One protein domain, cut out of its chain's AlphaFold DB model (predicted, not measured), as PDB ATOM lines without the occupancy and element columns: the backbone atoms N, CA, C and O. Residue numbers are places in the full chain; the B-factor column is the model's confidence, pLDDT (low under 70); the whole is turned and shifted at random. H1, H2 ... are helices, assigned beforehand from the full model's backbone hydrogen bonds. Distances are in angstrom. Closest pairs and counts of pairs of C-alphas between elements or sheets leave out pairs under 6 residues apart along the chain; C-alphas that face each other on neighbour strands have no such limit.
ATOM      1  N   ALA A   2     -36.425   5.985 -39.312       93.62
ATOM      2  CA  ALA A   2     -36.110   6.221 -37.906       93.62
ATOM      3  C   ALA A   2     -36.788   5.203 -36.973       93.62
ATOM      4  O   ALA A   2     -36.160   4.763 -36.013       93.62
ATOM      5  N   ALA A   3     -38.008   4.749 -37.283       96.25
ATOM      6  CA  ALA A   3     -38.714   3.759 -36.469       96.25
ATOM      7  C   ALA A   3     -37.999   2.398 -36.489       96.25
ATOM      8  O   ALA A   3     -37.809   1.765 -35.449       96.25
ATOM      9  N   LYS A   4     -37.517   1.975 -37.665       97.38
ATOM     10  CA  LYS A   4     -36.729   0.739 -37.809       97.38
ATOM     11  C   LYS A   4     -35.393   0.830 -37.066       97.38
ATOM     12  O   LYS A   4     -34.983  -0.136 -36.427       97.38
ATOM     13  N   ALA A   5     -34.728   1.984 -37.129       97.44
ATOM     14  CA  ALA A   5     -33.488   2.217 -36.395       97.44
ATOM     15  C   ALA A   5     -33.716   2.185 -34.875       97.44
ATOM     16  O   ALA A   5     -32.995   1.484 -34.167       97.44
ATOM     17  N   ALA A   6     -34.756   2.868 -34.386       95.38
ATOM     18  CA  ALA A   6     -35.120   2.875 -32.972       95.38
ATOM     19  C   ALA A   6     -35.408   1.460 -32.453       95.38
ATOM     20  O   ALA A   6     -34.908   1.080 -31.396       95.38
ATOM     21  N   ARG A   7     -36.136   0.643 -33.225       96.38
ATOM     22  CA  ARG A   7     -36.423  -0.748 -32.855       96.38
ATOM     23  C   ARG A   7     -35.162  -1.606 -32.758       96.38
ATOM     24  O   ARG A   7     -34.980  -2.296 -31.762       96.38
ATOM     25  N   ALA A   8     -34.255  -1.495 -33.726       96.69
ATOM     26  CA  ALA A   8     -32.993  -2.231 -33.699       96.69
ATOM     27  C   ALA A   8     -32.080  -1.818 -32.526       96.69
ATOM     28  O   ALA A   8     -31.307  -2.631 -32.024       96.69
ATOM     29  N   VAL A   9     -32.137  -0.555 -32.093       94.81
ATOM     30  CA  VAL A   9     -31.430  -0.093 -30.887       94.81
ATOM     31  C   VAL A   9     -32.091  -0.654 -29.632       94.81
ATOM     32  O   VAL A   9     -31.393  -1.184 -28.771       94.81
ATOM     33  N   ALA A  10     -33.422  -0.599 -29.545       93.50
ATOM     34  CA  ALA A  10     -34.168  -1.136 -28.412       93.50
ATOM     35  C   ALA A  10     -33.917  -2.639 -28.216       93.50
ATOM     36  O   ALA A  10     -33.681  -3.070 -27.094       93.50
ATOM     37  N   GLU A  11     -33.892  -3.421 -29.297       95.75
ATOM     38  CA  GLU A  11     -33.587  -4.858 -29.253       95.75
ATOM     39  C   GLU A  11     -32.175  -5.132 -28.716       95.75
ATOM     40  O   GLU A  11     -31.995  -6.008 -27.876       95.75
ATOM     41  N   ARG A  12     -31.176  -4.342 -29.133       95.50
ATOM     42  CA  ARG A  12     -29.794  -4.469 -28.640       95.50
ATOM     43  C   ARG A  12     -29.659  -4.078 -27.171       95.50
ATOM     44  O   ARG A  12     -29.013  -4.794 -26.417       95.50
ATOM     45  N   LEU A  13     -30.295  -2.983 -26.752       93.12
ATOM     46  CA  LEU A  13     -30.349  -2.586 -25.341       93.12
ATOM     47  C   LEU A  13     -31.056  -3.648 -24.491       93.12
ATOM     48  O   LEU A  13     -30.646  -3.917 -23.370       93.12
ATOM     49  N   ALA A  14     -32.108  -4.266 -25.031       91.44
ATOM     50  CA  ALA A  14     -32.857  -5.311 -24.351       91.44
ATOM     51  C   ALA A  14     -32.140  -6.670 -24.318       91.44
ATOM     52  O   ALA A  14     -32.612  -7.559 -23.614       91.44
ATOM     53  N   ALA A  15     -31.043  -6.852 -25.052       96.38
ATOM     54  CA  ALA A  15     -30.224  -8.061 -25.014       96.38
ATOM     55  C   ALA A  15     -29.004  -7.931 -24.081       96.38
ATOM     56  O   ALA A  15     -28.369  -8.936 -23.777       96.38
ATOM     57  N   ASP A  16     -28.678  -6.716 -23.626       97.69
ATOM     58  CA  ASP A  16     -27.519  -6.434 -22.778       97.69
ATOM     59  C   ASP A  16     -27.963  -5.848 -21.430       97.69
ATOM     60  O   ASP A  16     -28.439  -4.714 -21.335       97.69
ATOM     61  N   ASP A  17     -27.784  -6.618 -20.360       95.94
ATOM     62  CA  ASP A  17     -28.238  -6.217 -19.028       95.94
ATOM     63  C   ASP A  17     -27.445  -5.051 -18.437       95.94
ATOM     64  O   ASP A  17     -27.995  -4.250 -17.680       95.94
ATOM     65  N   THR A  18     -26.179  -4.890 -18.822       94.25
ATOM     66  CA  THR A  18     -25.365  -3.753 -18.387       94.25
ATOM     67  C   THR A  18     -25.883  -2.458 -19.011       94.25
ATOM     68  O   THR A  18     -26.015  -1.440 -18.325       94.25
ATOM     69  N   LEU A  19     -26.197  -2.479 -20.306       93.88
ATOM     70  CA  LEU A  19     -26.792  -1.337 -20.997       93.88
ATOM     71  C   LEU A  19     -28.199  -1.044 -20.477       93.88
ATOM     72  O   LEU A  19     -28.529   0.121 -20.248       93.88
ATOM     73  N   ARG A  20     -29.002  -2.080 -20.220       93.75
ATOM     74  CA  ARG A  20     -30.335  -1.932 -19.624       93.75
ATOM     75  C   ARG A  20     -30.267  -1.262 -18.253       93.75
ATOM     76  O   ARG A  20     -30.977  -0.285 -18.024       93.75
ATOM     77  N   ALA A  21     -29.387  -1.731 -17.368       93.25
ATOM     78  CA  ALA A  21     -29.205  -1.149 -16.040       93.25
ATOM     79  C   ALA A  21     -28.764   0.322 -16.116       93.25
ATOM     80  O   ALA A  21     -29.267   1.169 -15.377       93.25
ATOM     81  N   ARG A  22     -27.867   0.654 -17.056       90.12
ATOM     82  CA  ARG A  22     -27.439   2.039 -17.299       90.12
ATOM     83  C   ARG A  22     -28.571   2.931 -17.801       90.12
ATOM     84  O   ARG A  22     -28.667   4.068 -17.345       90.12
ATOM     85  N   LEU A  23     -29.417   2.436 -18.705       91.75
ATOM     86  CA  LEU A  23     -30.571   3.188 -19.197       91.75
ATOM     87  C   LEU A  23     -31.561   3.480 -18.068       91.75
ATOM     88  O   LEU A  23     -31.959   4.628 -17.918       91.75
ATOM     89  N   VAL A  24     -31.912   2.475 -17.262       92.50
ATOM     90  CA  VAL A  24     -32.826   2.651 -16.120       92.50
ATOM     91  C   VAL A  24     -32.285   3.708 -15.160       92.50
ATOM     92  O   VAL A  24     -32.978   4.682 -14.888       92.50
ATOM     93  N   ARG A  25     -31.005   3.610 -14.769       90.44
ATOM     94  CA  ARG A  25     -30.369   4.642 -13.938       90.44
ATOM     95  C   ARG A  25     -30.430   6.027 -14.591       90.44
ATOM     96  O   ARG A  25     -30.657   7.016 -13.908       90.44
ATOM     97  N   GLY A  26     -30.211   6.120 -15.902       89.94
ATOM     98  CA  GLY A  26     -30.318   7.380 -16.641       89.94
ATOM     99  C   GLY A  26     -31.729   7.975 -16.624       89.94
ATOM    100  O   GLY A  26     -31.870   9.189 -16.501       89.94
ATOM    101  N   LEU A  27     -32.762   7.134 -16.702       92.44
ATOM    102  CA  LEU A  27     -34.161   7.556 -16.600       92.44
ATOM    103  C   LEU A  27     -34.493   8.069 -15.196       92.44
ATOM    104  O   LEU A  27     -35.112   9.123 -15.085       92.44
ATOM    105  N   ASP A  28     -34.016   7.401 -14.143       91.81
ATOM    106  CA  ASP A  28     -34.181   7.877 -12.763       91.81
ATOM    107  C   ASP A  28     -33.526   9.253 -12.564       91.81
ATOM    108  O   ASP A  28     -34.101  10.149 -11.947       91.81
ATOM    109  N   LEU A  29     -32.336   9.451 -13.143       90.94
ATOM    110  CA  LEU A  29     -31.633  10.735 -13.112       90.94
ATOM    111  C   LEU A  29     -32.374  11.835 -13.887       90.94
ATOM    112  O   LEU A  29     -32.355  12.987 -13.463       90.94
ATOM    113  N   ALA A  30     -33.031  11.506 -15.003       92.50
ATOM    114  CA  ALA A  30     -33.766  12.471 -15.824       92.50
ATOM    115  C   ALA A  30     -35.025  13.026 -15.136       92.50
ATOM    116  O   ALA A  30     -35.523  14.080 -15.525       92.50
ATOM    117  N   LEU A  31     -35.533  12.324 -14.119       93.31
ATOM    118  CA  LEU A  31     -36.668  12.760 -13.307       93.31
ATOM    119  C   LEU A  31     -36.264  13.691 -12.160       93.31
ATOM    120  O   LEU A  31     -37.133  14.248 -11.487       93.31
ATOM    121  N   LEU A  32     -34.962  13.858 -11.909       92.56
ATOM    122  CA  LEU A  32     -34.495  14.730 -10.843       92.56
ATOM    123  C   LEU A  32     -34.790  16.205 -11.161       92.56
ATOM    124  O   LEU A  32     -34.702  16.627 -12.318       92.56
ATOM    125  N   PRO A  33     -35.083  17.024 -10.135       93.69
ATOM    126  CA  PRO A  33     -35.188  18.464 -10.305       93.69
ATOM    127  C   PRO A  33     -33.896  19.066 -10.862       93.69
ATOM    128  O   PRO A  33     -32.788  18.626 -10.543       93.69
ATOM    129  N   ALA A  34     -34.031  20.140 -11.637       90.56
ATOM    130  CA  ALA A  34     -32.880  20.912 -12.084       90.56
ATOM    131  C   ALA A  34     -32.064  21.415 -10.877       90.56
ATOM    132  O   ALA A  34     -32.617  21.965  -9.927       90.56
ATOM    133  N   GLY A  35     -30.745  21.218 -10.918       87.06
ATOM    134  CA  GLY A  35     -29.834  21.597  -9.833       87.06
ATOM    135  C   GLY A  35     -29.744  20.590  -8.680       87.06
ATOM    136  O   GLY A  35     -28.944  20.804  -7.771       87.06
ATOM    137  N   ALA A  36     -30.502  19.488  -8.711       91.38
ATOM    138  CA  ALA A  36     -30.318  18.404  -7.753       91.38
ATOM    139  C   ALA A  36     -28.917  17.792  -7.891       91.38
ATOM    140  O   ALA A  36     -28.429  17.567  -9.001       91.38
ATOM    141  N   THR A  37     -28.278  17.484  -6.762       89.25
ATOM    142  CA  THR A  37     -27.044  16.694  -6.754       89.25
ATOM    143  C   THR A  37     -27.379  15.246  -7.128       89.25
ATOM    144  O   THR A  37     -28.157  14.612  -6.412       89.25
ATOM    145  N   PRO A  38     -26.822  14.697  -8.224       85.25
ATOM    146  CA  PRO A  38     -27.086  13.317  -8.609       85.25
ATOM    147  C   PRO A  38     -26.574  12.329  -7.549       85.25
ATOM    148  O   PRO A  38     -25.486  12.532  -7.007       85.25
ATOM    149  N   PRO A  39     -27.306  11.239  -7.264       84.50
ATOM    150  CA  PRO A  39     -26.838  10.208  -6.347       84.50
ATOM    151  C   PRO A  39     -25.694   9.366  -6.944       84.50
ATOM    152  O   PRO A  39     -25.764   8.873  -8.079       84.50
ATOM    153  N   GLY A  40     -24.667   9.128  -6.123       85.62
ATOM    154  CA  GLY A  40     -23.494   8.317  -6.458       85.62
ATOM    155  C   GLY A  40     -22.470   9.038  -7.338       85.62
ATOM    156  O   GLY A  40     -22.545  10.245  -7.555       85.62
ATOM    157  N   GLU A  41     -21.497   8.286  -7.852       85.94
ATOM    158  CA  GLU A  41     -20.436   8.855  -8.685       85.94
ATOM    159  C   GLU A  41     -20.955   9.198 -10.098       85.94
ATOM    160  O   GLU A  41     -21.656   8.384 -10.732       85.94
ATOM    161  N   PRO A  42     -20.646  10.403 -10.617       83.06
ATOM    162  CA  PRO A  42     -20.936  10.760 -11.998       83.06
ATOM    163  C   PRO A  42     -20.166   9.867 -12.971       83.06
ATOM    164  O   PRO A  42     -18.970   9.642 -12.820       83.06
ATOM    165  N   LEU A  43     -20.843   9.415 -14.028       82.06
ATOM    166  CA  LEU A  43     -20.184   8.679 -15.116       82.06
ATOM    167  C   LEU A  43     -19.303   9.588 -15.983       82.06
ATOM    168  O   LEU A  43     -18.392   9.114 -16.653       82.06
ATOM    169  N   TYR A  44     -19.610  10.883 -16.004       83.81
ATOM    170  CA  TYR A  44     -18.886  11.893 -16.756       83.81
ATOM    171  C   TYR A  44     -19.004  13.236 -16.037       83.81
ATOM    172  O   TYR A  44     -20.101  13.642 -15.651       83.81
ATOM    173  N   VAL A  45     -17.876  13.924 -15.890       85.00
ATOM    174  CA  VAL A  45     -17.800  15.304 -15.412       85.00
ATOM    175  C   VAL A  45     -17.213  16.128 -16.548       85.00
ATOM    176  O   VAL A  45     -16.133  15.817 -17.050       85.00
ATOM    177  N   ARG A  46     -17.936  17.164 -16.978       81.31
ATOM    178  CA  ARG A  46     -17.387  18.159 -17.899       81.31
ATOM    179  C   ARG A  46     -16.593  19.169 -17.070       81.31
ATOM    180  O   ARG A  46     -17.184  19.816 -16.209       81.31
ATOM    181  N   GLY A  47     -15.286  19.244 -17.312       76.81
ATOM    182  CA  GLY A  47     -14.415  20.325 -16.838       76.81
ATOM    183  C   GLY A  47     -14.402  21.501 -17.800       76.81
ATOM    184  O   GLY A  47     -14.704  21.276 -18.997       76.81
TER     185      GLY A  47
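What this domain is: This is residues 2 to 47 of the 47 residues of the protein "SseB family protein" of Streptomyces coelicoflavus (UniProt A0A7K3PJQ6). The longest helix, H2, and the shorter H1 meet near their ends as an open V, and from the far end of H2 a long tail with no named element, residues 31 to 47, turns near Gly 35, with residues 40 to 47 sticking out. The printed part has 46 residues, with two named helices, H1 then H2, and no named strand; the class is all helix. It is loose, with a radius of gyration of the C-alphas of 13.6 A, and elongated, spanning 35 by 22 by 21 A.

Where its parts are: H2, residues 17 to 30, is 19.8 A long and ends at C-alpha 30 (-33.766, 12.471, -15.824). H1, residues 2 to 13, is 16.4 A long and begins at C-alpha 2 (-36.110, 6.221, -37.906).

How they stand to each other: H1 and H2 are close but not clearly touching; their closest C-alphas, of Leu 13 and Leu 19, are 5.8 A apart. They run opposite ways at a steep tilt of 65 degrees. In H1 and H2 every O i to N i+4 pair is within hydrogen-bond range.

The domain as a whole: The C-alphas farthest apart, of Lys 4 and Gly 47, are 36.3 A apart. The printed part has no cut, and the link from H1 to H2 is tight. No printed residue has a pLDDT under 70.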